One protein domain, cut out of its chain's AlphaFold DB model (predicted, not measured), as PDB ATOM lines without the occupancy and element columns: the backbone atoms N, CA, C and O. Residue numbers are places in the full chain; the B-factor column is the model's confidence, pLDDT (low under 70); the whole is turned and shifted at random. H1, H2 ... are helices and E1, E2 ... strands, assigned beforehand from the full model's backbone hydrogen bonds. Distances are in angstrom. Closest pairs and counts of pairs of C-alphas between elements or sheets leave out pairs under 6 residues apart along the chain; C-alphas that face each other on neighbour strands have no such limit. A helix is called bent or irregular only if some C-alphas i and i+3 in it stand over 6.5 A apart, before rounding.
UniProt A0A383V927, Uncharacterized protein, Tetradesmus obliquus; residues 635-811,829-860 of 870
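This is residues 635 to 811 and 829 to 860 of the 870 residues of an uncharacterized protein of Tetradesmus obliquus (UniProt A0A383V927). A strongly twisted sheet of six strands, curled like part of a barrel, has H9 over its edge strand E2 on one face and H4 on the opposite face. Two long helices, H6 and H7, cross each other and graze the sheet, and H5 packs on both. The 209 printed residues hold H1 E1 H2 E2 E3 H3 H4 E4 H5 H6 E5 H7 E6 H8 H9 along the chain; the mixed sheet runs E2 E3 E1 E4 E5 E6, and the class is mixed. The whole is compact, with a radius of gyration of the C-alphas of 16.4 A and spans of 51 by 43 by 34 A.

H1, residues 635 to 638, is on the sheet, over none of its strands, at a height of 4.6 A. E1, residues 642 to 646, is parallel to E3, residues 663 to 671, with N 644 and O 668 2.8 A apart, within hydrogen-bond range. H2, residues 650 to 653, is on the sheet at a height of 7.1 A. E2, residues 657 to 660, and E3 form an antiparallel hairpin, with N 658 and O 665 at 2.8 A. H3, residues 677 to 680, is not on the sheet; H4, residues 687 to 697, is on the face opposite H2, along E1. E4, residues 704 to 708, is parallel to E1, with N 645 and O 706 at 2.9 A, and to E5, residues 755 to 758, with N 705 and O 755 at 2.8 A. The hub, H6, residues 730 to 750, touches H3, H5, residues 711 to 723, and H7, residues 769 to 789. H6 and H7 run the same way at a steep tilt of 45 degrees, the C-alphas of Val 738 and Leu 779 closest at 5.7 A. E6, residues 797 to 799, is parallel to E5, with N 758 and O 798 at 2.8 A. H8, residues 803 to 806, is close but not clearly touching H9, residues 847 to 859. H9 is only just over E2, with 3 C-alphas, along it. H4, H6 and H7 have every O i to N i+4 pair within range; H5 and H9 have 7 of 9.

C-alpha 635 of H1 is at (-29.815, 32.490, -16.881) and C-alpha 859 of H9 at (-21.760, 25.677, -35.506). From first to last C-alpha H7 measures 30.4 A, H6 30.0 A and E3 24.3 A. H5 is irregular, with C-alphas 715 and 718 7.5 A apart.

Residues 812 to 828 are not printed, with 11.1 A between C-alphas 811 and 829. Of the links printed whole, none is long. Residues 635 to 639, 809 to 811 and 829 to 832 have pLDDT under 70.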
ATOM      1  N   ALA A 635     -30.228  33.732 -16.224       45.03
ATOM      2  CA  ALA A 635     -29.815  32.490 -16.881       45.03
ATOM      3  C   ALA A 635     -28.336  32.527 -17.317       45.03
ATOM      4  O   ALA A 635     -27.632  31.531 -17.163       45.03
ATOM      5  N   ALA A 636     -27.849  33.682 -17.787       47.59
ATOM      6  CA  ALA A 636     -26.446  33.892 -18.151       47.59
ATOM      7  C   ALA A 636     -25.491  33.764 -16.962       47.59
ATOM      8  O   ALA A 636     -24.396  33.230 -17.100       47.59
ATOM      9  N   ALA A 637     -25.923  34.248 -15.796       47.66
ATOM     10  CA  ALA A 637     -25.156  34.203 -14.559       47.66
ATOM     11  C   ALA A 637     -25.156  32.814 -13.885       47.66
ATOM     12  O   ALA A 637     -24.334  32.568 -13.006       47.66
ATOM     13  N   ALA A 638     -26.069  31.915 -14.274       52.44
ATOM     14  CA  ALA A 638     -26.122  30.533 -13.791       52.44
ATOM     15  C   ALA A 638     -25.299  29.557 -14.656       52.44
ATOM     16  O   ALA A 638     -24.941  28.475 -14.192       52.44
ATOM     17  N   ALA A 639     -25.005  29.917 -15.909       67.88
ATOM     18  CA  ALA A 639     -24.177  29.115 -16.800       67.88
ATOM     19  C   ALA A 639     -22.684  29.438 -16.616       67.88
ATOM     20  O   ALA A 639     -22.319  30.548 -16.235       67.88
ATOM     21  N   ALA A 640     -21.806  28.475 -16.912       78.88
ATOM     22  CA  ALA A 640     -20.360  28.686 -16.817       78.88
ATOM     23  C   ALA A 640     -19.923  29.920 -17.641       78.88
ATOM     24  O   ALA A 640     -20.486  30.172 -18.701       78.88
ATOM     25  N   PRO A 641     -18.925  30.714 -17.248       86.06
ATOM     26  CA  PRO A 641     -18.440  31.797 -18.106       86.06
ATOM     27  C   PRO A 641     -17.824  31.246 -19.405       86.06
ATOM     28  O   PRO A 641     -17.385  30.096 -19.454       86.06
ATOM     29  N   LEU A 642     -17.810  32.054 -20.466       93.19
ATOM     30  CA  LEU A 642     -16.989  31.827 -21.659       93.19
ATOM     31  C   LEU A 642     -15.875  32.876 -21.652       93.19
ATOM     32  O   LEU A 642     -16.151  34.077 -21.681       93.19
ATOM     33  N   TYR A 643     -14.621  32.438 -21.574       96.62
ATOM     34  CA  TYR A 643     -13.504  33.363 -21.413       96.62
ATOM     35  C   TYR A 643     -13.062  33.938 -22.757       96.62
ATOM     36  O   TYR A 643     -12.954  33.212 -23.741       96.62
ATOM     37  N   LEU A 644     -12.772  35.235 -22.794       97.81
ATOM     38  CA  LEU A 644     -12.128  35.906 -23.922       97.81
ATOM     39  C   LEU A 644     -10.694  36.236 -23.512       97.81
ATOM     40  O   LEU A 644     -10.491  37.161 -22.732       97.81
ATOM     41  N   CYS A 645      -9.705  35.494 -23.998       97.50
ATOM     42  CA  CYS A 645      -8.318  35.639 -23.558       97.50
ATOM     43  C   CYS A 645      -7.423  36.121 -24.700       97.50
ATOM     44  O   CYS A 645      -7.411  35.520 -25.776       97.50
ATOM     45  N   GLY A 646      -6.642  37.178 -24.472       95.88
ATOM     46  CA  GLY A 646      -5.676  37.656 -25.460       95.88
ATOM     47  C   GLY A 646      -5.473  39.166 -25.460       95.88
ATOM     48  O   GLY A 646      -5.399  39.780 -24.399       95.88
ATOM     49  N   ASP A 647      -5.318  39.752 -26.645       94.50
ATOM     50  CA  ASP A 647      -5.082  41.188 -26.808       94.50
ATOM     51  C   ASP A 647      -6.330  42.046 -26.497       94.50
ATOM     52  O   ASP A 647      -7.362  41.558 -26.027       94.50
ATOM     53  N   SER A 648      -6.238  43.360 -26.727       94.69
ATOM     54  CA  SER A 648      -7.285  44.330 -26.380       94.69
ATOM     55  C   SER A 648      -8.653  44.047 -27.008       94.69
ATOM     56  O   SER A 648      -9.662  44.496 -26.460       94.69
ATOM     57  N   HIS A 649      -8.732  43.259 -28.084       94.81
ATOM     58  CA  HIS A 649     -10.004  42.865 -28.694       94.81
ATOM     59  C   HIS A 649     -10.892  42.038 -27.763       94.81
ATOM     60  O   HIS A 649     -12.113  42.035 -27.938       94.81
ATOM     61  N   CYS A 650     -10.332  41.393 -26.731       95.12
ATOM     62  CA  CYS A 650     -11.136  40.682 -25.738       95.12
ATOM     63  C   CYS A 650     -12.104  41.617 -24.987       95.12
ATOM     64  O   CYS A 650     -13.140  41.171 -24.497       95.12
ATOM     65  N   LEU A 651     -11.804  42.922 -24.912       95.81
ATOM     66  CA  LEU A 651     -12.646  43.905 -24.232       95.81
ATOM     67  C   LEU A 651     -13.900  44.268 -25.034       95.81
ATOM     68  O   LEU A 651     -14.929  44.563 -24.432       95.81
ATOM     69  N   SER A 652     -13.865  44.192 -26.369       95.19
ATOM     70  CA  SER A 652     -15.041  44.479 -27.203       95.19
ATOM     71  C   SER A 652     -16.204  43.535 -26.888       95.19
ATOM     72  O   SER A 652     -17.358  43.954 -26.867       95.19
ATOM     73  N   GLY A 653     -15.913  42.263 -26.607       94.12
ATOM     74  CA  GLY A 653     -16.922  41.278 -26.219       94.12
ATOM     75  C   GLY A 653     -17.242  41.237 -24.721       94.12
ATOM     76  O   GLY A 653     -18.235  40.630 -24.334       94.12
ATOM     77  N   ALA A 654     -16.429  41.871 -23.875       92.88
ATOM     78  CA  ALA A 654     -16.472  41.689 -22.428       92.88
ATOM     79  C   ALA A 654     -17.829  42.039 -21.798       92.88
ATOM     80  O   ALA A 654     -18.475  43.019 -22.177       92.88
ATOM     81  N   TRP A 655     -18.227  41.253 -20.795       92.38
ATOM     82  CA  TRP A 655     -19.411  41.466 -19.954       92.38
ATOM     83  C   TRP A 655     -20.738  41.494 -20.717       92.38
ATOM     84  O   TRP A 655     -21.703  42.121 -20.289       92.38
ATOM     85  N   ARG A 656     -20.780  40.814 -21.865       91.44
ATOM     86  CA  ARG A 656     -21.979  40.624 -22.687       91.44
ATOM     87  C   ARG A 656     -22.351  39.156 -22.757       91.44
ATOM     88  O   ARG A 656     -21.524  38.280 -22.504       91.44
ATOM     89  N   SER A 657     -23.599  38.903 -23.108       89.06
ATOM     90  CA  SER A 657     -24.191  37.580 -23.050       89.06
ATOM     91  C   SER A 657     -24.324  36.949 -24.435       89.06
ATOM     92  O   SER A 657     -25.022  37.428 -25.324       89.06
ATOM     93  N   ILE A 658     -23.619  35.837 -24.565       90.56
ATOM     94  CA  ILE A 658     -23.589  34.807 -25.598       90.56
ATOM     95  C   ILE A 658     -24.675  33.735 -25.627       90.56
ATOM     96  O   ILE A 658     -24.679  32.966 -24.675       90.56
ATOM     97  N   ASN A 659     -25.521  33.538 -26.647       88.88
ATOM     98  CA  ASN A 659     -26.228  32.242 -26.725       88.88
ATOM     99  C   ASN A 659     -25.319  31.179 -27.362       88.88
ATOM    100  O   ASN A 659     -24.997  31.266 -28.546       88.88
ATOM    101  N   VAL A 660     -24.925  30.182 -26.571       86.75
ATOM    102  CA  VAL A 660     -24.046  29.080 -26.965       86.75
ATOM    103  C   VAL A 660     -24.756  27.756 -26.667       86.75
ATOM    104  O   VAL A 660     -24.627  27.151 -25.607       86.75
ATOM    105  N   GLY A 661     -25.459  27.245 -27.676       82.31
ATOM    106  CA  GLY A 661     -26.197  25.979 -27.713       82.31
ATOM    107  C   GLY A 661     -27.345  25.958 -26.731       82.31
ATOM    108  O   GLY A 661     -27.440  25.074 -25.885       82.31
ATOM    109  N   GLY A 662     -28.183  26.985 -26.831       82.88
ATOM    110  CA  GLY A 662     -29.378  27.154 -26.015       82.88
ATOM    111  C   GLY A 662     -29.106  27.749 -24.636       82.88
ATOM    112  O   GLY A 662     -30.054  28.164 -23.977       82.88
ATOM    113  N   GLN A 663     -27.844  27.838 -24.208       84.31
ATOM    114  CA  GLN A 663     -27.466  28.467 -22.948       84.31
ATOM    115  C   GLN A 663     -26.949  29.876 -23.186       84.31
ATOM    116  O   GLN A 663     -26.052  30.089 -23.999       84.31
ATOM    117  N   LEU A 664     -27.490  30.834 -22.441       86.31
ATOM    118  CA  LEU A 664     -26.919  32.167 -22.372       86.31
ATOM    119  C   LEU A 664     -25.664  32.106 -21.485       86.31
ATOM    120  O   LEU A 664     -25.711  31.521 -20.411       86.31
ATOM    121  N   ARG A 665     -24.534  32.638 -21.950       86.69
ATOM    122  CA  ARG A 665     -23.211  32.552 -21.312       86.69
ATOM    123  C   ARG A 665     -22.607  33.950 -21.212       86.69
ATOM    124  O   ARG A 665     -22.627  34.684 -22.199       86.69
ATOM    125  N   LEU A 666     -22.037  34.308 -20.065       89.69
ATOM    126  CA  LEU A 666     -21.345  35.588 -19.895       89.69
ATOM    127  C   LEU A 666     -19.926  35.541 -20.483       89.69
ATOM    128  O   LEU A 666     -19.139  34.651 -20.152       89.69
ATOM    129  N   LEU A 667     -19.584  36.529 -21.309       94.06
ATOM    130  CA  LEU A 667     -18.240  36.724 -21.847       94.06
ATOM    131  C   LEU A 667     -17.332  37.395 -20.810       94.06
ATOM    132  O   LEU A 667     -17.536  38.559 -20.464       94.06
ATOM    133  N   THR A 668     -16.316  36.679 -20.331       93.69
ATOM    134  CA  THR A 668     -15.412  37.154 -19.267       93.69
ATOM    135  C   THR A 668     -14.013  37.423 -19.832       93.69
ATOM    136  O   THR A 668     -13.375  36.486 -20.312       93.69
ATOM    137  N   PRO A 669     -13.515  38.673 -19.830       95.75
ATOM    138  CA  PRO A 669     -12.227  38.999 -20.433       95.75
ATOM    139  C   PRO A 669     -11.035  38.594 -19.555       95.75
ATOM    140  O   PRO A 669     -11.026  38.800 -18.346       95.75
ATOM    141  N   LEU A 670      -9.976  38.125 -20.207       95.94
ATOM    142  CA  LEU A 670      -8.630  37.947 -19.676       95.94
ATOM    143  C   LEU A 670      -7.664  38.726 -20.580       95.94
ATOM    144  O   LEU A 670      -7.099  38.201 -21.541       95.94
ATOM    145  N   LEU A 671      -7.550  40.025 -20.295       96.19
ATOM    146  CA  LEU A 671      -6.756  40.966 -21.081       96.19
ATOM    147  C   LEU A 671      -5.259  40.763 -20.851       96.19
ATOM    148  O   LEU A 671      -4.809  40.800 -19.709       96.19
ATOM    149  N   VAL A 672      -4.490  40.684 -21.933       96.38
ATOM    150  CA  VAL A 672      -3.026  40.730 -21.930       96.38
ATOM    151  C   VAL A 672      -2.560  41.931 -22.751       96.38
ATOM    152  O   VAL A 672      -2.696  41.989 -23.976       96.38
ATOM    153  N   THR A 673      -1.997  42.925 -22.069       92.94
ATOM    154  CA  THR A 673      -1.709  44.230 -22.667       92.94
ATOM    155  C   THR A 673      -0.528  44.144 -23.642       92.94
ATOM    156  O   THR A 673       0.600  43.827 -23.267       92.94
ATOM    157  N   GLY A 674      -0.766  44.494 -24.911       92.31
ATOM    158  CA  GLY A 674       0.281  44.551 -25.942       92.31
ATOM    159  C   GLY A 674       0.789  43.177 -26.389       92.31
ATOM    160  O   GLY A 674       1.939  43.055 -26.825       92.31
ATOM    161  N   LEU A 675      -0.038  42.141 -26.240       95.06
ATOM    162  CA  LEU A 675       0.313  40.779 -26.606       95.06
ATOM    163  C   LEU A 675       0.490  40.623 -28.123       95.06
ATOM    164  O   LEU A 675      -0.246  41.183 -28.927       95.06
ATOM    165  N   LYS A 676       1.493  39.828 -28.482       96.12
ATOM    166  CA  LYS A 676       1.793  39.356 -29.831       96.12
ATOM    167  C   LYS A 676       1.952  37.850 -29.739       96.12
ATOM    168  O   LYS A 676       2.512  37.376 -28.746       96.12
ATOM    169  N   VAL A 677       1.556  37.115 -30.767       97.19
ATOM    170  CA  VAL A 677       1.837  35.678 -30.885       97.19
ATOM    171  C   VAL A 677       3.343  35.436 -30.751       97.19
ATOM    172  O   VAL A 677       3.764  34.550 -30.010       97.19
ATOM    173  N   TRP A 678       4.172  36.305 -31.342       95.19
ATOM    174  CA  TRP A 678       5.633  36.231 -31.228       95.19
ATOM    175  C   TRP A 678       6.168  36.210 -29.784       95.19
ATOM    176  O   TRP A 678       7.215  35.610 -29.510       95.19
ATOM    177  N   HIS A 679       5.489  36.873 -28.840       95.06
ATOM    178  CA  HIS A 679       5.901  36.879 -27.432       95.06
ATOM    179  C   HIS A 679       5.806  35.484 -26.796       95.06
ATOM    180  O   HIS A 679       6.589  35.191 -25.897       95.06
ATOM    181  N   LEU A 680       4.908  34.629 -27.296       96.12
ATOM    182  CA  LEU A 680       4.584  33.306 -26.752       96.12
ATOM    183  C   LEU A 680       5.393  32.164 -27.383       96.12
ATOM    184  O   LEU A 680       5.126  30.994 -27.124       96.12
ATOM    185  N   ARG A 681       6.408  32.484 -28.195       94.25
ATOM    186  CA  ARG A 681       7.350  31.487 -28.721       94.25
ATOM    187  C   ARG A 681       8.080  30.745 -27.587       94.25
ATOM    188  O   ARG A 681       8.304  31.337 -26.526       94.25
ATOM    189  N   PRO A 682       8.539  29.502 -27.816       88.62
ATOM    190  CA  PRO A 682       9.349  28.775 -26.842       88.62
ATOM    191  C   PRO A 682      10.537  29.608 -26.332       88.62
ATOM    192  O   PRO A 682      11.253  30.236 -27.113       88.62
ATOM    193  N   GLY A 683      10.725  29.649 -25.010       83.00
ATOM    194  CA  GLY A 683      11.769  30.456 -24.362       83.00
ATOM    195  C   GLY A 683      11.493  31.968 -24.298       83.00
ATOM    196  O   GLY A 683      12.350  32.728 -23.843       83.00
ATOM    197  N   GLY A 684      10.318  32.437 -24.735       84.50
ATOM    198  CA  GLY A 684       9.881  33.820 -24.550       84.50
ATOM    199  C   GLY A 684       9.758  34.180 -23.064       84.50
ATOM    200  O   GLY A 684       9.011  33.548 -22.327       84.50
ATOM    201  N   CYS A 685      10.490  35.206 -22.622       82.06
ATOM    202  CA  CYS A 685      10.570  35.623 -21.215       82.06
ATOM    203  C   CYS A 685      10.161  37.087 -20.981       82.06
ATOM    204  O   CYS A 685      10.524  37.673 -19.972       82.06
ATOM    205  N   CYS A 686       9.434  37.720 -21.905       88.88
ATOM    206  CA  CYS A 686       8.987  39.103 -21.716       88.88
ATOM    207  C   CYS A 686       7.762  39.196 -20.791       88.88
ATOM    208  O   CYS A 686       7.040  38.217 -20.586       88.88
ATOM    209  N   CYS A 687       7.482  40.392 -20.269       90.75
ATOM    210  CA  CYS A 687       6.349  40.627 -19.372       90.75
ATOM    211  C   CYS A 687       4.987  40.251 -19.980       90.75
ATOM    212  O   CYS A 687       4.126  39.753 -19.261       90.75
ATOM    213  N   GLN A 688       4.795  40.415 -21.293       94.12
ATOM    214  CA  GLN A 688       3.551  40.031 -21.972       94.12
ATOM    215  C   GLN A 688       3.340  38.516 -21.953       94.12
ATOM    216  O   GLN A 688       2.227  38.054 -21.721       94.12
ATOM    217  N   ALA A 689       4.407  37.741 -22.170       93.06
ATOM    218  CA  ALA A 689       4.334  36.287 -22.088       93.06
ATOM    219  C   ALA A 689       3.987  35.843 -20.662       93.06
ATOM    220  O   ALA A 689       3.148  34.969 -20.469       93.06
ATOM    221  N   GLN A 690       4.571  36.494 -19.656       91.25
ATOM    222  CA  GLN A 690       4.256  36.203 -18.260       91.25
ATOM    223  C   GLN A 690       2.823  36.548 -17.883       91.25
ATOM    224  O   GLN A 690       2.179  35.748 -17.214       91.25
ATOM    225  N   GLN A 691       2.310  37.694 -18.335       94.06
ATOM    226  CA  GLN A 691       0.915  38.056 -18.105       94.06
ATOM    227  C   GLN A 691      -0.031  37.055 -18.778       94.06
ATOM    228  O   GLN A 691      -1.002  36.640 -18.159       94.06
ATOM    229  N   PHE A 692       0.271  36.595 -19.998       96.12
ATOM    230  CA  PHE A 692      -0.519  35.546 -20.646       96.12
ATOM    231  C   PHE A 692      -0.554  34.251 -19.821       96.12
ATOM    232  O   PHE A 692      -1.626  33.702 -19.582       96.12
ATOM    233  N   TRP A 693       0.592  33.780 -19.322       94.19
ATOM    234  CA  TRP A 693       0.626  32.575 -18.487       94.19
ATOM    235  C   TRP A 693      -0.026  32.775 -17.116       94.19
ATOM    236  O   TRP A 693      -0.644  31.844 -16.597       94.19
ATOM    237  N   ALA A 694       0.038  33.982 -16.547       90.94
ATOM    238  CA  ALA A 694      -0.738  34.334 -15.363       90.94
ATOM    239  C   ALA A 694      -2.245  34.240 -15.652       90.94
ATOM    240  O   ALA A 694      -2.966  33.640 -14.864       90.94
ATOM    241  N   ALA A 695      -2.701  34.726 -16.812       92.75
ATOM    242  CA  ALA A 695      -4.094  34.627 -17.252       92.75
ATOM    243  C   ALA A 695      -4.553  33.169 -17.387       92.75
ATOM    244  O   ALA A 695      -5.602  32.791 -16.876       92.75
ATOM    245  N   VAL A 696      -3.738  32.330 -18.032       94.12
ATOM    246  CA  VAL A 696      -4.011  30.893 -18.187       94.12
ATOM    247  C   VAL A 696      -4.062  30.184 -16.832       94.12
ATOM    248  O   VAL A 696      -4.876  29.287 -16.646       94.12
ATOM    249  N   SER A 697      -3.245  30.603 -15.863       91.00
ATOM    250  CA  SER A 697      -3.242  30.033 -14.506       91.00
ATOM    251  C   SER A 697      -4.517  30.346 -13.712       91.00
ATOM    252  O   SER A 697      -4.806  29.671 -12.724       91.00
ATOM    253  N   LEU A 698      -5.296  31.344 -14.146       86.56
ATOM    254  CA  LEU A 698      -6.624  31.631 -13.599       86.56
ATOM    255  C   LEU A 698      -7.702  30.691 -14.149       86.56
ATOM    256  O   LEU A 698      -8.831  30.755 -13.690       86.56
ATOM    257  N   LEU A 699      -7.410  29.853 -15.146       88.12
ATOM    258  CA  LEU A 699      -8.407  28.997 -15.780       88.12
ATOM    259  C   LEU A 699      -8.363  27.582 -15.203       88.12
ATOM    260  O   LEU A 699      -7.328  26.916 -15.216       88.12
ATOM    261  N   ALA A 700      -9.519  27.085 -14.761       88.81
ATOM    262  CA  ALA A 700      -9.665  25.689 -14.366       88.81
ATOM    263  C   ALA A 700      -9.652  24.753 -15.596       88.81
ATOM    264  O   ALA A 700     -10.148  25.144 -16.662       88.81
ATOM    265  N   PRO A 701      -9.169  23.501 -15.464       89.75
ATOM    266  CA  PRO A 701      -9.314  22.476 -16.498       89.75
ATOM    267  C   PRO A 701     -10.760  22.360 -17.001       89.75
ATOM    268  O   PRO A 701     -11.703  22.401 -16.216       89.75
ATOM    269  N   GLY A 702     -10.937  22.217 -18.314       89.06
ATOM    270  CA  GLY A 702     -12.244  22.169 -18.973       89.06
ATOM    271  C   GLY A 702     -12.872  23.536 -19.264       89.06
ATOM    272  O   GLY A 702     -13.926  23.583 -19.897       89.06
ATOM    273  N   SER A 703     -12.242  24.644 -18.852       92.12
ATOM    274  CA  SER A 703     -12.719  25.989 -19.195       92.12
ATOM    275  C   SER A 703     -12.746  26.200 -20.711       92.12
ATOM    276  O   SER A 703     -11.821  25.808 -21.428       92.12
ATOM    277  N   GLU A 704     -13.805  26.854 -21.188       95.06
ATOM    278  CA  GLU A 704     -13.970  27.239 -22.590       95.06
ATOM    279  C   GLU A 704     -13.404  28.641 -22.820       95.06
ATOM    280  O   GLU A 704     -13.780  29.593 -22.129       95.06
ATOM    281  N   VAL A 705     -12.506  28.772 -23.794       97.00
ATOM    282  CA  VAL A 705     -11.748  30.000 -24.042       97.00
ATOM    283  C   VAL A 705     -11.779  30.346 -25.520       97.00
ATOM    284  O   VAL A 705     -11.377  29.544 -26.357       97.00
ATOM    285  N   VAL A 706     -12.195  31.565 -25.843       98.38
ATOM    286  CA  VAL A 706     -11.963  32.185 -27.146       98.38
ATOM    287  C   VAL A 706     -10.636  32.938 -27.081       98.38
ATOM    288  O   VAL A 706     -10.483  33.848 -26.265       98.38
ATOM    289  N   LEU A 707      -9.674  32.561 -27.922       98.19
ATOM    290  CA  LEU A 707      -8.369  33.212 -28.021       98.19
ATOM    291  C   LEU A 707      -8.378  34.296 -29.092       98.19
ATOM    292  O   LEU A 707      -8.667  34.012 -30.254       98.19
ATOM    293  N   LEU A 708      -8.015  35.517 -28.700       97.12
ATOM    294  CA  LEU A 708      -7.924  36.688 -29.573       97.12
ATOM    295  C   LEU A 708      -6.472  37.164 -29.613       97.12
ATOM    296  O   LEU A 708      -6.037  37.917 -28.747       97.12
ATOM    297  N   LEU A 709      -5.707  36.671 -30.585       96.62
ATOM    298  CA  LEU A 709      -4.280  36.962 -30.736       96.62
ATOM    299  C   LEU A 709      -3.952  37.269 -32.193       96.62
ATOM    300  O   LEU A 709      -4.612  36.762 -33.097       96.62
ATOM    301  N   GLY A 710      -2.866  38.005 -32.415       94.88
ATOM    302  CA  GLY A 710      -2.278  38.202 -33.741       94.88
ATOM    303  C   GLY A 710      -2.559  39.563 -34.362       94.88
ATOM    304  O   GLY A 710      -1.941  39.893 -35.371       94.88
ATOM    305  N   GLU A 711      -3.424  40.394 -33.768       94.19
ATOM    306  CA  GLU A 711      -3.759  41.682 -34.383       94.19
ATOM    307  C   GLU A 711      -2.530  42.591 -34.484       94.19
ATOM    308  O   GLU A 711      -2.211  43.105 -35.556       94.19
ATOM    309  N   ILE A 712      -1.767  42.701 -33.394       93.88
ATOM    310  CA  ILE A 712      -0.548  43.514 -33.361       93.88
ATOM    311  C   ILE A 712       0.563  42.883 -34.224       93.88
ATOM    312  O   ILE A 712       1.373  43.604 -34.818       93.88
ATOM    313  N   ASP A 713       0.616  41.548 -34.332       96.31
ATOM    314  CA  ASP A 713       1.536  40.861 -35.246       96.31
ATOM    315  C   ASP A 713       1.255  41.271 -36.698       96.31
ATOM    316  O   ASP A 713       2.174  41.701 -37.391       96.31
ATOM    317  N   CYS A 714      -0.003  41.239 -37.141       94.88
ATOM    318  CA  CYS A 714      -0.395  41.640 -38.494       94.88
ATOM    319  C   CYS A 714      -0.247  43.147 -38.750       94.88
ATOM    320  O   CYS A 714       0.207  43.537 -39.826       94.88
ATOM    321  N   ARG A 715      -0.599  43.998 -37.777       91.31
ATOM    322  CA  ARG A 715      -0.526  45.463 -37.909       91.31
ATOM    323  C   ARG A 715       0.905  45.982 -38.025       91.31
ATOM    324  O   ARG A 715       1.178  46.860 -38.835       91.31
ATOM    325  N   GLU A 716       1.810  45.491 -37.182       90.12
ATOM    326  CA  GLU A 716       3.171  46.040 -37.091       90.12
ATOM    327  C   GLU A 716       4.267  44.980 -36.967       90.12
ATOM    328  O   GLU A 716       5.383  45.209 -37.435       90.12
ATOM    329  N   GLY A 717       3.995  43.828 -36.345       92.81
ATOM    330  CA  GLY A 717       5.012  42.823 -36.031       92.81
ATOM    331  C   GLY A 717       5.657  42.208 -37.271       92.81
ATOM    332  O   GLY A 717       6.874  42.297 -37.438       92.81
ATOM    333  N   LEU A 718       4.840  41.626 -38.147       94.56
ATOM    334  CA  LEU A 718       5.256  40.926 -39.359       94.56
ATOM    335  C   LEU A 718       5.943  41.870 -40.362       94.56
ATOM    336  O   LEU A 718       7.079  41.567 -40.734       94.56
ATOM    337  N   PRO A 719       5.378  43.046 -40.729       91.12
ATOM    338  CA  PRO A 719       6.085  44.004 -41.585       91.12
ATOM    339  C   PRO A 719       7.444  44.420 -41.015       91.12
ATOM    340  O   PRO A 719       8.446  44.437 -41.726       91.12
ATOM    341  N   THR A 720       7.503  44.698 -39.706       90.38
ATOM    342  CA  THR A 720       8.754  45.093 -39.044       90.38
ATOM    343  C   THR A 720       9.782  43.964 -39.053       90.38
ATOM    344  O   THR A 720      10.973  44.227 -39.198       90.38
ATOM    345  N   ALA A 721       9.362  42.708 -38.883       90.75
ATOM    346  CA  ALA A 721      10.266  41.560 -38.914       90.75
ATOM    347  C   ALA A 721      10.886  41.364 -40.308       90.75
ATOM    348  O   ALA A 721      12.087  41.108 -40.416       90.75
ATOM    349  N   VAL A 722      10.087  41.555 -41.358       90.06
ATOM    350  CA  VAL A 722      10.527  41.513 -42.758       90.06
ATOM    351  C   VAL A 722      11.499  42.660 -43.065       90.06
ATOM    352  O   VAL A 722      12.576  42.421 -43.614       90.06
ATOM    353  N   GLU A 723      11.187  43.889 -42.639       86.81
ATOM    354  CA  GLU A 723      12.067  45.058 -42.818       86.81
ATOM    355  C   GLU A 723      13.393  44.915 -42.051       86.81
ATOM    356  O   GLU A 723      14.458  45.309 -42.524       86.81
ATOM    357  N   LYS A 724      13.352  44.261 -40.884       86.25
ATOM    358  CA  LYS A 724      14.538  43.911 -40.086       86.25
ATOM    359  C   LYS A 724      15.271  42.659 -40.578       86.25
ATOM    360  O   LYS A 724      16.131  42.152 -39.857       86.25
ATOM    361  N   MET A 725      14.929  42.155 -41.765       88.38
ATOM    362  CA  MET A 725      15.545  40.984 -42.403       88.38
ATOM    363  C   MET A 725      15.578  39.737 -41.504       88.38
ATOM    364  O   MET A 725      16.505  38.929 -41.574       88.38
ATOM    365  N   LYS A 726      14.566  39.581 -40.638       87.62
ATOM    366  CA  LYS A 726      14.354  38.345 -39.868       87.62
ATOM    367  C   LYS A 726      13.740  37.243 -40.726       87.62
ATOM    368  O   LYS A 726      13.969  36.077 -40.434       87.62
ATOM    369  N   TYR A 727      13.005  37.634 -41.765       89.00
ATOM    370  CA  TYR A 727      12.359  36.753 -42.733       89.00
ATOM    371  C   TYR A 727      12.514  37.310 -44.146       89.00
ATOM    372  O   TYR A 727      12.636  38.531 -44.329       89.00
ATOM    373  N   ASN A 728      12.479  36.425 -45.147       85.00
ATOM    374  CA  ASN A 728      12.651  36.812 -46.541       85.00
ATOM    375  C   ASN A 728      11.411  37.454 -47.143       85.00
ATOM    376  O   ASN A 728      11.496  38.473 -47.841       85.00
ATOM    377  N   SER A 729      10.248  36.923 -46.799       89.06
ATOM    378  CA  SER A 729       8.968  37.427 -47.266       89.06
ATOM    379  C   SER A 729       7.954  37.516 -46.133       89.06
ATOM    380  O   SER A 729       8.196  37.071 -45.006       89.06
ATOM    381  N   LEU A 730       6.809  38.123 -46.440       91.25
ATOM    382  CA  LEU A 730       5.699  38.183 -45.503       91.25
ATOM    383  C   LEU A 730       5.125  36.784 -45.245       91.25
ATOM    384  O   LEU A 730       4.807  36.463 -44.108       91.25
ATOM    385  N   GLU A 731       5.048  35.942 -46.272       93.94
ATOM    386  CA  GLU A 731       4.562  34.561 -46.200       93.94
ATOM    387  C   GLU A 731       5.431  33.710 -45.271       93.94
ATOM    388  O   GLU A 731       4.899  32.977 -44.442       93.94
ATOM    389  N   GLU A 732       6.758  33.847 -45.353       94.50
ATOM    390  CA  GLU A 732       7.681  33.158 -44.445       94.50
ATOM    391  C   GLU A 732       7.494  33.631 -42.997       94.50
ATOM    392  O   GLU A 732       7.396  32.815 -42.079       94.50
ATOM    393  N   ALA A 733       7.386  34.949 -42.788       95.31
ATOM    394  CA  ALA A 733       7.152  35.522 -41.464       95.31
ATOM    395  C   ALA A 733       5.817  35.050 -40.861       95.31
ATOM    396  O   ALA A 733       5.745  34.722 -39.671       95.31
ATOM    397  N   VAL A 734       4.764  35.002 -41.684       97.50
ATOM    398  CA  VAL A 734       3.438  34.496 -41.313       97.50
ATOM    399  C   VAL A 734       3.529  33.023 -40.944       97.50
ATOM    400  O   VAL A 734       3.087  32.667 -39.857       97.50
ATOM    401  N   ALA A 735       4.138  32.184 -41.785       96.94
ATOM    402  CA  ALA A 735       4.276  30.753 -41.528       96.94
ATOM    403  C   ALA A 735       4.993  30.483 -40.197       96.94
ATOM    404  O   ALA A 735       4.465  29.769 -39.345       96.94
ATOM    405  N   ALA A 736       6.132  31.144 -39.961       96.56
ATOM    406  CA  ALA A 736       6.885  31.001 -38.717       96.56
ATOM    407  C   ALA A 736       6.086  31.454 -37.480       96.56
ATOM    408  O   ALA A 736       6.150  30.828 -36.421       96.56
ATOM    409  N   THR A 737       5.312  32.537 -37.598       97.69
ATOM    410  CA  THR A 737       4.476  33.038 -36.495       97.69
ATOM    411  C   THR A 737       3.261  32.138 -36.252       97.69
ATOM    412  O   THR A 737       2.882  31.911 -35.103       97.69
ATOM    413  N   VAL A 738       2.672  31.572 -37.307       98.31
ATOM    414  CA  VAL A 738       1.589  30.586 -37.210       98.31
ATOM    415  C   VAL A 738       2.077  29.310 -36.529       98.31
ATOM    416  O   VAL A 738       1.367  28.797 -35.673       98.31
ATOM    417  N   ASP A 739       3.292  28.833 -36.801       98.00
ATOM    418  CA  ASP A 739       3.845  27.665 -36.099       98.00
ATOM    419  C   ASP A 739       4.015  27.912 -34.590       98.00
ATOM    420  O   ASP A 739       3.735  27.027 -33.771       98.00
ATOM    421  N   VAL A 740       4.390  29.136 -34.195       98.12
ATOM    422  CA  VAL A 740       4.366  29.555 -32.783       98.12
ATOM    423  C   VAL A 740       2.941  29.499 -32.228       98.12
ATOM    424  O   VAL A 740       2.735  28.959 -31.139       98.12
ATOM    425  N   TYR A 741       1.953  29.998 -32.976       98.31
ATOM    426  CA  TYR A 741       0.549  29.954 -32.565       98.31
ATOM    427  C   TYR A 741       0.066  28.506 -32.380       98.31
ATOM    428  O   TYR A 741      -0.483  28.165 -31.341       98.31
ATOM    429  N   ILE A 742       0.325  27.615 -33.337       98.19
ATOM    430  CA  ILE A 742      -0.066  26.203 -33.247       98.19
ATOM    431  C   ILE A 742       0.578  25.525 -32.036       98.19
ATOM    432  O   ILE A 742      -0.105  24.816 -31.300       98.19
ATOM    433  N   THR A 743       1.866  25.780 -31.787       97.75
ATOM    434  CA  THR A 743       2.566  25.250 -30.605       97.75
ATOM    435  C   THR A 743       1.869  25.678 -29.314       97.75
ATOM    436  O   THR A 743       1.629  24.848 -28.437       97.75
ATOM    437  N   LEU A 744       1.485  26.952 -29.221       97.94
ATOM    438  CA  LEU A 744       0.721  27.480 -28.095       97.94
ATOM    439  C   LEU A 744      -0.649  26.796 -27.956       97.94
ATOM    440  O   LEU A 744      -1.007  26.371 -26.861       97.94
ATOM    441  N   LEU A 745      -1.414  26.667 -29.045       98.19
ATOM    442  CA  LEU A 745      -2.743  26.040 -29.018       98.19
ATOM    443  C   LEU A 745      -2.674  24.606 -28.481       98.19
ATOM    444  O   LEU A 745      -3.474  24.221 -27.628       98.19
ATOM    445  N   LEU A 746      -1.674  23.842 -28.926       97.56
ATOM    446  CA  LEU A 746      -1.436  22.486 -28.442       97.56
ATOM    447  C   LEU A 746      -1.085  22.465 -26.949       97.56
ATOM    448  O   LEU A 746      -1.611  21.627 -26.222       97.56
ATOM    449  N   GLN A 747      -0.263  23.400 -26.458       96.62
ATOM    450  CA  GLN A 747       0.038  23.511 -25.024       96.62
ATOM    451  C   GLN A 747      -1.222  23.782 -24.191       96.62
ATOM    452  O   GLN A 747      -1.444  23.122 -23.174       96.62
ATOM    453  N   LEU A 748      -2.086  24.699 -24.630       97.44
ATOM    454  CA  LEU A 748      -3.315  25.045 -23.906       97.44
ATOM    455  C   LEU A 748      -4.283  23.860 -23.800       97.44
ATOM    456  O   LEU A 748      -4.844  23.604 -22.734       97.44
ATOM    457  N   VAL A 749      -4.443  23.094 -24.877       96.94
ATOM    458  CA  VAL A 749      -5.343  21.932 -24.891       96.94
ATOM    459  C   VAL A 749      -4.720  20.745 -24.155       96.94
ATOM    460  O   VAL A 749      -5.334  20.146 -23.275       96.94
ATOM    461  N   GLN A 750      -3.469  20.403 -24.459       94.81
ATOM    462  CA  GLN A 750      -2.856  19.168 -23.969       94.81
ATOM    463  C   GLN A 750      -2.333  19.291 -22.536       94.81
ATOM    464  O   GLN A 750      -2.449  18.329 -21.774       94.81
ATOM    465  N   GLN A 751      -1.775  20.442 -22.154       94.56
ATOM    466  CA  GLN A 751      -1.158  20.644 -20.838       94.56
ATOM    467  C   GLN A 751      -2.125  21.318 -19.864       94.56
ATOM    468  O   GLN A 751      -2.281  20.837 -18.745       94.56
ATOM    469  N   HIS A 752      -2.831  22.364 -20.305       93.06
ATOM    470  CA  HIS A 752      -3.784  23.098 -19.460       93.06
ATOM    471  C   HIS A 752      -5.222  22.567 -19.531       93.06
ATOM    472  O   HIS A 752      -6.077  23.020 -18.772       93.06
ATOM    473  N   LYS A 753      -5.485  21.570 -20.390       94.94
ATOM    474  CA  LYS A 753      -6.791  20.898 -20.509       94.94
ATOM    475  C   LYS A 753      -7.930  21.875 -20.809       94.94
ATOM    476  O   LYS A 753      -9.041  21.703 -20.313       94.94
ATOM    477  N   LEU A 754      -7.646  22.917 -21.587       95.19
ATOM    478  CA  LEU A 754      -8.628  23.921 -21.984       95.19
ATOM    479  C   LEU A 754      -9.354  23.501 -23.259       95.19
ATOM    480  O   LEU A 754      -8.775  22.846 -24.128       95.19
ATOM    481  N   ARG A 755     -10.602  23.953 -23.400       96.06
ATOM    482  CA  ARG A 755     -11.308  23.936 -24.680       96.06
ATOM    483  C   ARG A 755     -11.103  25.282 -25.362       96.06
ATOM    484  O   ARG A 755     -11.510  26.315 -24.834       96.06
ATOM    485  N   VAL A 756     -10.458  25.267 -26.518       98.06
ATOM    486  CA  VAL A 756      -9.946  26.463 -27.180       98.06
ATOM    487  C   VAL A 756     -10.680  26.718 -28.489       98.06
ATOM    488  O   VAL A 756     -10.700  25.886 -29.392       98.06
ATOM    489  N   TYR A 757     -11.220  27.922 -28.612       98.06
ATOM    490  CA  TYR A 757     -11.768  28.472 -29.840       98.06
ATOM    491  C   TYR A 757     -10.843  29.572 -30.352       98.06
ATOM    492  O   TYR A 757     -10.564  30.543 -29.651       98.06
ATOM    493  N   VAL A 758     -10.365  29.444 -31.580       98.19
ATOM    494  CA  VAL A 758      -9.463  30.412 -32.198       98.19
ATOM    495  C   VAL A 758     -10.296  31.462 -32.917       98.19
ATOM    496  O   VAL A 758     -10.982  31.161 -33.894       98.19
ATOM    497  N   HIS A 759     -10.250  32.699 -32.423       97.75
ATOM    498  CA  HIS A 759     -10.868  33.833 -33.094       97.75
ATOM    499  C   HIS A 759     -10.034  34.214 -34.331       97.75
ATOM    500  O   HIS A 759      -8.805  34.299 -34.224       97.75
ATOM    501  N   PRO A 760     -10.651  34.496 -35.492       95.94
ATOM    502  CA  PRO A 760      -9.924  34.990 -36.654       95.94
ATOM    503  C   PRO A 760      -9.336  36.370 -36.355       95.94
ATOM    504  O   PRO A 760      -9.998  37.216 -35.756       95.94
ATOM    505  N   VAL A 761      -8.106  36.638 -36.777       94.88
ATOM    506  CA  VAL A 761      -7.476  37.938 -36.529       94.88
ATOM    507  C   VAL A 761      -8.303  39.041 -37.207       94.88
ATOM    508  O   VAL A 761      -8.584  38.929 -38.407       94.88
ATOM    509  N   PRO A 762      -8.729  40.084 -36.471       90.31
ATOM    510  CA  PRO A 762      -9.668  41.072 -36.985       90.31
ATOM    511  C   PRO A 762      -9.002  42.021 -38.004       90.31
ATOM    512  O   PRO A 762      -7.990  42.642 -37.682       90.31
ATOM    513  N   PRO A 763      -9.563  42.202 -39.217       88.06
ATOM    514  CA  PRO A 763      -8.963  43.018 -40.280       88.06
ATOM    515  C   PRO A 763      -9.307  44.516 -40.145       88.06
ATOM    516  O   PRO A 763      -9.900  45.118 -41.051       88.06
ATOM    517  N   VAL A 764      -8.980  45.114 -38.993       84.44
ATOM    518  CA  VAL A 764      -9.474  46.454 -38.614       84.44
ATOM    519  C   VAL A 764      -8.859  47.570 -39.463       84.44
ATOM    520  O   VAL A 764      -9.574  48.463 -39.915       84.44
ATOM    521  N   LEU A 765      -7.555  47.491 -39.742       82.81
ATOM    522  CA  LEU A 765      -6.844  48.479 -40.557       82.81
ATOM    523  C   LEU A 765      -6.881  48.131 -42.044       82.81
ATOM    524  O   LEU A 765      -6.682  46.981 -42.440       82.81
ATOM    525  N   ASN A 766      -7.101  49.150 -42.879       79.31
ATOM    526  CA  ASN A 766      -7.145  48.995 -44.332       79.31
ATOM    527  C   ASN A 766      -5.759  48.650 -44.895       79.31
ATOM    528  O   ASN A 766      -5.630  47.762 -45.734       79.31
ATOM    529  N   GLU A 767      -4.724  49.329 -44.402       81.06
ATOM    530  CA  GLU A 767      -3.360  49.300 -44.931       81.06
ATOM    531  C   GLU A 767      -2.727  47.910 -44.803       81.06
ATOM    532  O   GLU A 767      -1.969  47.479 -45.671       81.06
ATOM    533  N   THR A 768      -3.075  47.180 -43.743       84.94
ATOM    534  CA  THR A 768      -2.539  45.847 -43.447       84.94
ATOM    535  C   THR A 768      -3.557  44.728 -43.680       84.94
ATOM    536  O   THR A 768      -3.272  43.580 -43.348       84.94
ATOM    537  N   ARG A 769      -4.718  45.006 -44.304       84.94
ATOM    538  CA  ARG A 769      -5.793  44.013 -44.533       84.94
ATOM    539  C   ARG A 769      -5.319  42.741 -45.234       84.94
ATOM    540  O   ARG A 769      -5.635  41.643 -44.790       84.94
ATOM    541  N   HIS A 770      -4.519  42.892 -46.283       86.44
ATOM    542  CA  HIS A 770      -3.935  41.768 -47.018       86.44
ATOM    543  C   HIS A 770      -3.088  40.846 -46.115       86.44
ATOM    544  O   HIS A 770      -3.095  39.631 -46.302       86.44
ATOM    545  N   ILE A 771      -2.427  41.400 -45.090       91.56
ATOM    546  CA  ILE A 771      -1.644  40.644 -44.100       91.56
ATOM    547  C   ILE A 771      -2.562  39.836 -43.183       91.56
ATOM    548  O   ILE A 771      -2.279  38.672 -42.912       91.56
ATOM    549  N   PHE A 772      -3.676  40.421 -42.732       90.81
ATOM    550  CA  PHE A 772      -4.672  39.713 -41.922       90.81
ATOM    551  C   PHE A 772      -5.289  38.535 -42.683       90.81
ATOM    552  O   PHE A 772      -5.396  37.439 -42.134       90.81
ATOM    553  N   SER A 773      -5.652  38.736 -43.955       89.75
ATOM    554  CA  SER A 773      -6.191  37.670 -44.811       89.75
ATOM    555  C   SER A 773      -5.183  36.538 -45.004       89.75
ATOM    556  O   SER A 773      -5.533  35.372 -44.829       89.75
ATOM    557  N   LEU A 774      -3.922  36.879 -45.295       92.94
ATOM    558  CA  LEU A 774      -2.832  35.911 -45.423       92.94
ATOM    559  C   LEU A 774      -2.617  35.121 -44.121       92.94
ATOM    560  O   LEU A 774      -2.501  33.898 -44.153       92.94
ATOM    561  N   PHE A 775      -2.602  35.807 -42.976       96.12
ATOM    562  CA  PHE A 775      -2.397  35.184 -41.670       96.12
ATOM    563  C   PHE A 775      -3.539  34.241 -41.286       96.12
ATOM    564  O   PHE A 775      -3.284  33.108 -40.883       96.12
ATOM    565  N   ASN A 776      -4.793  34.673 -41.449       95.56
ATOM    566  CA  ASN A 776      -5.963  33.847 -41.152       95.56
ATOM    567  C   ASN A 776      -6.013  32.594 -42.032       95.56
ATOM    568  O   ASN A 776      -6.241  31.504 -41.513       95.56
ATOM    569  N   ALA A 777      -5.734  32.730 -43.334       94.94
ATOM    570  CA  ALA A 777      -5.684  31.594 -44.250       94.94
ATOM    571  C   ALA A 777      -4.592  30.587 -43.848       94.94
ATOM    572  O   ALA A 777      -4.860  29.388 -43.749       94.94
ATOM    573  N   ALA A 778      -3.381  31.070 -43.548       97.12
ATOM    574  CA  ALA A 778      -2.276  30.221 -43.105       97.12
ATOM    575  C   ALA A 778      -2.583  29.514 -41.774       97.12
ATOM    576  O   ALA A 778      -2.336  28.314 -41.637       97.12
ATOM    577  N   LEU A 779      -3.165  30.231 -40.805       97.69
ATOM    578  CA  LEU A 779      -3.557  29.678 -39.510       97.69
ATOM    579  C   LEU A 779      -4.632  28.596 -39.658       97.69
ATOM    580  O   LEU A 779      -4.473  27.504 -39.111       97.69
ATOM    581  N   GLN A 780      -5.685  28.862 -40.432       96.31
ATOM    582  CA  GLN A 780      -6.766  27.906 -40.680       96.31
ATOM    583  C   GLN A 780      -6.251  26.653 -41.395       96.31
ATOM    584  O   GLN A 780      -6.563  25.534 -40.978       96.31
ATOM    585  N   GLN A 781      -5.422  26.812 -42.431       96.88
ATOM    586  CA  GLN A 781      -4.823  25.689 -43.153       96.88
ATOM    587  C   GLN A 781      -3.945  24.837 -42.230       96.88
ATOM    588  O   GLN A 781      -4.053  23.603 -42.215       96.88
ATOM    589  N   ARG A 782      -3.077  25.479 -41.438       97.75
ATOM    590  CA  ARG A 782      -2.163  24.767 -40.545       97.75
ATOM    591  C   ARG A 782      -2.916  24.042 -39.434       97.75
ATOM    592  O   ARG A 782      -2.622  22.877 -39.183       97.75
ATOM    593  N   LEU A 783      -3.916  24.685 -38.834       96.81
ATOM    594  CA  LEU A 783      -4.756  24.079 -37.807       96.81
ATOM    595  C   LEU A 783      -5.569  22.903 -38.365       96.81
ATOM    596  O   LEU A 783      -5.575  21.835 -37.764       96.81
ATOM    597  N   SER A 784      -6.156  23.040 -39.555       96.19
ATOM    598  CA  SER A 784      -6.859  21.937 -40.231       96.19
ATOM    599  C   SER A 784      -5.943  20.729 -40.449       96.19
ATOM    600  O   SER A 784      -6.340  19.594 -40.201       96.19
ATOM    601  N   SER A 785      -4.689  20.968 -40.845       97.38
ATOM    602  CA  SER A 785      -3.686  19.906 -41.010       97.38
ATOM    603  C   SER A 785      -3.364  19.205 -39.683       97.38
ATOM    604  O   SER A 785      -3.179  17.991 -39.653       97.38
ATOM    605  N   VAL A 786      -3.306  19.957 -38.576       97.12
ATOM    606  CA  VAL A 786      -3.103  19.401 -37.228       97.12
ATOM    607  C   VAL A 786      -4.303  18.559 -36.799       97.12
ATOM    608  O   VAL A 786      -4.102  17.440 -36.346       97.12
ATOM    609  N   LEU A 787      -5.531  19.042 -36.995       95.31
ATOM    610  CA  LEU A 787      -6.754  18.312 -36.637       95.31
ATOM    611  C   LEU A 787      -6.948  17.038 -37.475       95.31
ATOM    612  O   LEU A 787      -7.441  16.038 -36.966       95.31
ATOM    613  N   GLN A 788      -6.519  17.035 -38.742       96.19
ATOM    614  CA  GLN A 788      -6.485  15.820 -39.567       96.19
ATOM    615  C   GLN A 788      -5.474  14.790 -39.045       96.19
ATOM    616  O   GLN A 788      -5.742  13.591 -39.088       96.19
ATOM    617  N   ALA A 789      -4.316  15.250 -38.562       97.12
ATOM    618  CA  ALA A 789      -3.281  14.384 -38.002       97.12
ATOM    619  C   ALA A 789      -3.594  13.910 -36.570       97.12
ATOM    620  O   ALA A 789      -3.119  12.848 -36.175       97.12
ATOM    621  N   GLN A 790      -4.373  14.686 -35.810       96.19
ATOM    622  CA  GLN A 790      -4.774  14.428 -34.421       96.19
ATOM    623  C   GLN A 790      -6.300  14.601 -34.254       96.19
ATOM    624  O   GLN A 790      -6.753  15.603 -33.686       96.19
ATOM    625  N   PRO A 791      -7.120  13.654 -34.761       94.19
ATOM    626  CA  PRO A 791      -8.582  13.757 -34.718       94.19
ATOM    627  C   PRO A 791      -9.170  13.842 -33.302       94.19
ATOM    628  O   PRO A 791     -10.274  14.347 -33.125       94.19
ATOM    629  N   GLU A 792      -8.446  13.388 -32.278       92.75
ATOM    630  CA  GLU A 792      -8.830  13.476 -30.864       92.75
ATOM    631  C   GLU A 792      -8.931  14.916 -30.330       92.75
ATOM    632  O   GLU A 792      -9.554  15.154 -29.290       92.75
ATOM    633  N   LEU A 793      -8.327  15.881 -31.032       93.50
ATOM    634  CA  LEU A 793      -8.419  17.304 -30.705       93.50
ATOM    635  C   LEU A 793      -9.717  17.947 -31.215       93.50
ATOM    636  O   LEU A 793     -10.067  19.040 -30.764       93.50
ATOM    637  N   ILE A 794     -10.445  17.290 -32.126       92.19
ATOM    638  CA  ILE A 794     -11.720  17.795 -32.645       92.19
ATOM    639  C   ILE A 794     -12.711  17.946 -31.485       92.19
ATOM    640  O   ILE A 794     -12.837  17.078 -30.623       92.19
ATOM    641  N   GLY A 795     -13.390  19.093 -31.431       87.88
ATOM    642  CA  GLY A 795     -14.280  19.460 -30.327       87.88
ATOM    643  C   GLY A 795     -13.567  20.073 -29.114       87.88
ATOM    644  O   GLY A 795     -14.227  20.758 -28.329       87.88
ATOM    645  N   GLN A 796     -12.244  19.904 -28.979       93.88
ATOM    646  CA  GLN A 796     -11.410  20.583 -27.973       93.88
ATOM    647  C   GLN A 796     -10.705  21.824 -28.529       93.88
ATOM    648  O   GLN A 796     -10.509  22.784 -27.788       93.88
ATOM    649  N   LEU A 797     -10.338  21.812 -29.810       96.56
ATOM    650  CA  LEU A 797      -9.673  22.908 -30.507       96.56
ATOM    651  C   LEU A 797     -10.396  23.205 -31.818       96.56
ATOM    652  O   LEU A 797     -10.494  22.323 -32.665       96.56
ATOM    653  N   GLU A 798     -10.860  24.440 -31.997       95.44
ATOM    654  CA  GLU A 798     -11.670  24.815 -33.160       95.44
ATOM    655  C   GLU A 798     -11.300  26.202 -33.697       95.44
ATOM    656  O   GLU A 798     -11.101  27.137 -32.921       95.44
ATOM    657  N   PHE A 799     -11.257  26.363 -35.023       96.38
ATOM    658  CA  PHE A 799     -11.155  27.676 -35.666       96.38
ATOM    659  C   PHE A 799     -12.544  28.250 -35.944       96.38
ATOM    660  O   PHE A 799     -13.372  27.598 -36.574       96.38
ATOM    661  N   LEU A 800     -12.802  29.486 -35.523       96.12
ATOM    662  CA  LEU A 800     -14.096  30.126 -35.745       96.12
ATOM    663  C   LEU A 800     -14.124  30.840 -37.104       96.12
ATOM    664  O   LEU A 800     -13.745  32.005 -37.221       96.12
ATOM    665  N   ASP A 801     -14.587  30.146 -38.142       90.25
ATOM    666  CA  ASP A 801     -14.574  30.656 -39.519       90.25
ATOM    667  C   ASP A 801     -15.694  31.676 -39.800       90.25
ATOM    668  O   ASP A 801     -16.756  31.364 -40.341       90.25
ATOM    669  N   PHE A 802     -15.462  32.926 -39.398       93.81
ATOM    670  CA  PHE A 802     -16.351  34.052 -39.708       93.81
ATOM    671  C   PHE A 802     -15.613  35.303 -40.205       93.81
ATOM    672  O   PHE A 802     -16.220  36.365 -40.328       93.81
ATOM    673  N   ALA A 803     -14.318  35.204 -40.528       90.62
ATOM    674  CA  ALA A 803     -13.495  36.359 -40.907       90.62
ATOM    675  C   ALA A 803     -14.071  37.127 -42.112       90.62
ATOM    676  O   ALA A 803     -14.133  38.355 -42.095       90.62
ATOM    677  N   GLN A 804     -14.551  36.402 -43.129       88.94
ATOM    678  CA  GLN A 804     -15.158  36.994 -44.327       88.94
ATOM    679  C   GLN A 804     -16.454  37.753 -44.021       88.94
ATOM    680  O   GLN A 804     -16.746  38.761 -44.651       88.94
ATOM    681  N   GLN A 805     -17.197  37.327 -42.997       91.69
ATOM    682  CA  GLN A 805     -18.450  37.968 -42.592       91.69
ATOM    683  C   GLN A 805     -18.223  39.344 -41.949       91.69
ATOM    684  O   GLN A 805     -19.173  40.103 -41.791       91.69
ATOM    685  N   LEU A 806     -16.979  39.675 -41.580       90.62
ATOM    686  CA  LEU A 806     -16.605  40.996 -41.071       90.62
ATOM    687  C   LEU A 806     -16.419  42.025 -42.197       90.62
ATOM    688  O   LEU A 806     -16.413  43.232 -41.942       90.62
ATOM    689  N   LEU A 807     -16.247  41.563 -43.436       89.44
ATOM    690  CA  LEU A 807     -15.916  42.388 -44.589       89.44
ATOM    691  C   LEU A 807     -17.165  42.674 -45.439       89.44
ATOM    692  O   LEU A 807     -18.186  41.993 -45.346       89.44
ATOM    693  N   THR A 808     -17.115  43.744 -46.229       83.62
ATOM    694  CA  THR A 808     -18.113  44.058 -47.254       83.62
ATOM    695  C   THR A 808     -17.863  43.218 -48.498       83.62
ATOM    696  O   THR A 808     -16.713  43.133 -48.936       83.62
ATOM    697  N   ASP A 809     -18.924  42.717 -49.130       68.94
ATOM    698  CA  ASP A 809     -18.828  42.046 -50.427       68.94
ATOM    699  C   ASP A 809     -18.136  42.958 -51.454       68.94
ATOM    700  O   ASP A 809     -18.533  44.107 -51.670       68.94
ATOM    701  N   THR A 810     -17.100  42.447 -52.117       55.03
ATOM    702  CA  THR A 810     -16.299  43.172 -53.121       55.03
ATOM    703  C   THR A 810     -17.100  43.579 -54.373       55.03
ATOM    704  O   THR A 810     -16.591  44.304 -55.223       55.03
ATOM    705  N   GLY A 811     -18.370  43.171 -54.498       44.59
ATOM    706  CA  GLY A 811     -19.165  43.306 -55.725       44.59
ATOM    707  C   GLY A 811     -20.073  44.536 -55.865       44.59
ATOM    708  O   GLY A 811     -20.414  44.887 -56.992       44.59
ATOM    709  N   GLU A 829      -7.199  46.484 -53.996       41.62
ATOM    710  CA  GLU A 829      -8.657  46.536 -54.234       41.62
ATOM    711  C   GLU A 829      -9.451  45.231 -53.993       41.62
ATOM    712  O   GLU A 829     -10.677  45.291 -53.944       41.62
ATOM    713  N   ASP A 830      -8.812  44.078 -53.759       49.09
ATOM    714  CA  ASP A 830      -9.513  42.774 -53.736       49.09
ATOM    715  C   ASP A 830      -9.878  42.238 -52.332       49.09
ATOM    716  O   ASP A 830     -10.392  41.132 -52.194       49.09
ATOM    717  N   SER A 831      -9.618  42.996 -51.258       56.09
ATOM    718  CA  SER A 831      -9.742  42.484 -49.872       56.09
ATOM    719  C   SER A 831     -11.032  42.862 -49.125       56.09
ATOM    720  O   SER A 831     -11.144  42.538 -47.946       56.09
ATOM    721  N   GLY A 832     -11.979  43.575 -49.746       66.94
ATOM    722  CA  GLY A 832     -13.164  44.119 -49.060       66.94
ATOM    723  C   GLY A 832     -12.828  45.173 -47.985       66.94
ATOM    724  O   GLY A 832     -11.689  45.309 -47.536       66.94
ATOM    725  N   SER A 833     -13.810  45.976 -47.570       81.44
ATOM    726  CA  SER A 833     -13.674  46.917 -46.442       81.44
ATOM    727  C   SER A 833     -14.289  46.322 -45.178       81.44
ATOM    728  O   SER A 833     -15.221  45.531 -45.286       81.44
ATOM    729  N   LEU A 834     -13.799  46.671 -43.981       87.06
ATOM    730  CA  LEU A 834     -14.509  46.301 -42.752       87.06
ATOM    731  C   LEU A 834     -15.918  46.906 -42.808       87.06
ATOM    732  O   LEU A 834     -16.066  48.091 -43.115       87.06
ATOM    733  N   GLN A 835     -16.949  46.109 -42.518       88.94
ATOM    734  CA  GLN A 835     -18.319  46.617 -42.514       88.94
ATOM    735  C   GLN A 835     -18.432  47.823 -41.581       88.94
ATOM    736  O   GLN A 835     -18.002  47.776 -40.431       88.94
ATOM    737  N   GLN A 836     -19.060  48.900 -42.054       89.06
ATOM    738  CA  GLN A 836     -19.077  50.176 -41.334       89.06
ATOM    739  C   GLN A 836     -19.694  50.073 -39.929       89.06
ATOM    740  O   GLN A 836     -19.263  50.759 -39.009       89.06
ATOM    741  N   GLN A 837     -20.655  49.166 -39.735       90.25
ATOM    742  CA  GLN A 837     -21.272  48.881 -38.434       90.25
ATOM    743  C   GLN A 837     -20.355  48.157 -37.431       90.25
ATOM    744  O   GLN A 837     -20.726  48.029 -36.264       90.25
ATOM    745  N   LEU A 838     -19.216  47.638 -37.897       92.31
ATOM    746  CA  LEU A 838     -18.216  46.914 -37.111       92.31
ATOM    747  C   LEU A 838     -16.993  47.782 -36.770       92.31
ATOM    748  O   LEU A 838     -16.131  47.331 -36.019       92.31
ATOM    749  N   VAL A 839     -16.922  49.017 -37.276       90.62
ATOM    750  CA  VAL A 839     -15.891  50.003 -36.920       90.62
ATOM    751  C   VAL A 839     -16.233  50.627 -35.564       90.62
ATOM    752  O   VAL A 839     -17.363  51.069 -35.366       90.62
ATOM    753  N   LEU A 840     -15.262  50.693 -34.645       89.56
ATOM    754  CA  LEU A 840     -15.422  51.372 -33.352       89.56
ATOM    755  C   LEU A 840     -14.539  52.622 -33.233       89.56
ATOM    756  O   LEU A 840     -15.043  53.740 -33.263       89.56
ATOM    757  N   ASP A 841     -13.222  52.437 -33.135       86.06
ATOM    758  CA  ASP A 841     -12.245  53.516 -32.903       86.06
ATOM    759  C   ASP A 841     -11.112  53.553 -33.943       86.06
ATOM    760  O   ASP A 841     -10.127  54.269 -33.780       86.06
ATOM    761  N   GLY A 842     -11.252  52.770 -35.019       83.56
ATOM    762  CA  GLY A 842     -10.232  52.584 -36.055       83.56
ATOM    763  C   GLY A 842      -9.196  51.498 -35.739       83.56
ATOM    764  O   GLY A 842      -8.419  51.145 -36.620       83.56
ATOM    765  N   THR A 843      -9.201  50.937 -34.526       85.62
ATOM    766  CA  THR A 843      -8.262  49.883 -34.093       85.62
ATOM    767  C   THR A 843      -8.929  48.659 -33.469       85.62
ATOM    768  O   THR A 843      -8.316  47.597 -33.469       85.62
ATOM    769  N   HIS A 844     -10.181  48.774 -33.016       92.56
ATOM    770  CA  HIS A 844     -10.966  47.682 -32.444       92.56
ATOM    771  C   HIS A 844     -12.274  47.430 -33.202       92.56
ATOM    772  O   HIS A 844     -12.884  48.339 -33.776       92.56
ATOM    773  N   LEU A 845     -12.744  46.179 -33.139       93.56
ATOM    774  CA  LEU A 845     -14.082  45.799 -33.591       93.56
ATOM    775  C   LEU A 845     -15.165  46.323 -32.639       93.56
ATOM    776  O   LEU A 845     -15.061  46.185 -31.416       93.56
ATOM    777  N   HIS A 846     -16.257  46.832 -33.207       95.56
ATOM    778  CA  HIS A 846     -17.482  47.140 -32.471       95.56
ATOM    779  C   HIS A 846     -18.134  45.842 -31.964       95.56
ATOM    780  O   HIS A 846     -18.267  44.912 -32.762       95.56
ATOM    781  N   PRO A 847     -18.693  45.785 -30.733       95.44
ATOM    782  CA  PRO A 847     -19.349  44.592 -30.156       95.44
ATOM    783  C   PRO A 847     -20.471  43.936 -30.991       95.44
ATOM    784  O   PRO A 847     -20.968  42.871 -30.646       95.44
ATOM    785  N   ARG A 848     -20.881  44.538 -32.114       95.00
ATOM    786  CA  ARG A 848     -21.873  43.976 -33.042       95.00
ATOM    787  C   ARG A 848     -21.358  42.717 -33.735       95.00
ATOM    788  O   ARG A 848     -22.165  41.883 -34.135       95.00
ATOM    789  N   TYR A 849     -20.036  42.538 -33.805       95.38
ATOM    790  CA  TYR A 849     -19.432  41.322 -34.350       95.38
ATOM    791  C   TYR A 849     -19.814  40.057 -33.557       95.38
ATOM    792  O   TYR A 849     -19.719  38.954 -34.093       95.38
ATOM    793  N   LEU A 850     -20.284  40.197 -32.307       95.44
ATOM    794  CA  LEU A 850     -20.672  39.073 -31.450       95.44
ATOM    795  C   LEU A 850     -21.777  38.193 -32.053       95.44
ATOM    796  O   LEU A 850     -21.869  37.022 -31.697       95.44
ATOM    797  N   VAL A 851     -22.577  38.714 -32.990       94.50
ATOM    798  CA  VAL A 851     -23.550  37.908 -33.749       94.50
ATOM    799  C   VAL A 851     -22.838  36.823 -34.565       94.50
ATOM    800  O   VAL A 851     -23.248  35.664 -34.538       94.50
ATOM    801  N   HIS A 852     -21.735  37.176 -35.230       95.81
ATOM    802  CA  HIS A 852     -20.912  36.240 -35.998       95.81
ATOM    803  C   HIS A 852     -20.174  35.262 -35.084       95.81
ATOM    804  O   HIS A 852     -20.168  34.059 -35.342       95.81
ATOM    805  N   LEU A 853     -19.635  35.760 -33.964       96.44
ATOM    806  CA  LEU A 853     -18.995  34.917 -32.952       96.44
ATOM    807  C   LEU A 853     -19.968  33.861 -32.403       96.44
ATOM    808  O   LEU A 853     -19.642  32.678 -32.359       96.44
ATOM    809  N   GLY A 854     -21.176  34.279 -32.013       94.81
ATOM    810  CA  GLY A 854     -22.213  33.384 -31.507       94.81
ATOM    811  C   GLY A 854     -22.649  32.350 -32.544       94.81
ATOM    812  O   GLY A 854     -22.783  31.173 -32.213       94.81
ATOM    813  N   ALA A 855     -22.823  32.750 -33.807       95.00
ATOM    814  CA  ALA A 855     -23.136  31.819 -34.891       95.00
ATOM    815  C   ALA A 855     -22.033  30.760 -35.075       95.00
ATOM    816  O   ALA A 855     -22.336  29.567 -35.113       95.00
ATOM    817  N   ALA A 856     -20.763  31.174 -35.100       95.56
ATOM    818  CA  ALA A 856     -19.627  30.266 -35.247       95.56
ATOM    819  C   ALA A 856     -19.487  29.295 -34.059       95.56
ATOM    820  O   ALA A 856     -19.319  28.095 -34.256       95.56
ATOM    821  N   LEU A 857     -19.646  29.777 -32.822       94.56
ATOM    822  CA  LEU A 857     -19.620  28.932 -31.618       94.56
ATOM    823  C   LEU A 857     -20.766  27.911 -31.567       94.56
ATOM    824  O   LEU A 857     -20.632  26.845 -30.963       94.56
ATOM    825  N   ASN A 858     -21.913  28.230 -32.171       93.06
ATOM    826  CA  ASN A 858     -23.042  27.308 -32.276       93.06
ATOM    827  C   ASN A 858     -22.864  26.269 -33.386       93.06
ATOM    828  O   ASN A 858     -23.384  25.165 -33.252       93.06
ATOM    829  N   ALA A 859     -22.128  26.609 -34.445       92.19
ATOM    830  CA  ALA A 859     -21.760  25.677 -35.506       92.19
ATOM    831  C   ALA A 859     -20.613  24.733 -35.098       92.19
ATOM    832  O   ALA A 859     -20.519  23.628 -35.629       92.19
ATOM    833  N   ALA A 860     -19.764  25.152 -34.155       88.56
ATOM    834  CA  ALA A 860     -18.627  24.367 -33.690       88.56
ATOM    835  C   ALA A 860     -19.057  23.007 -33.095       88.56
ATOM    836  O   ALA A 860     -19.988  22.955 -32.276       88.56
TER     837      ALA A 860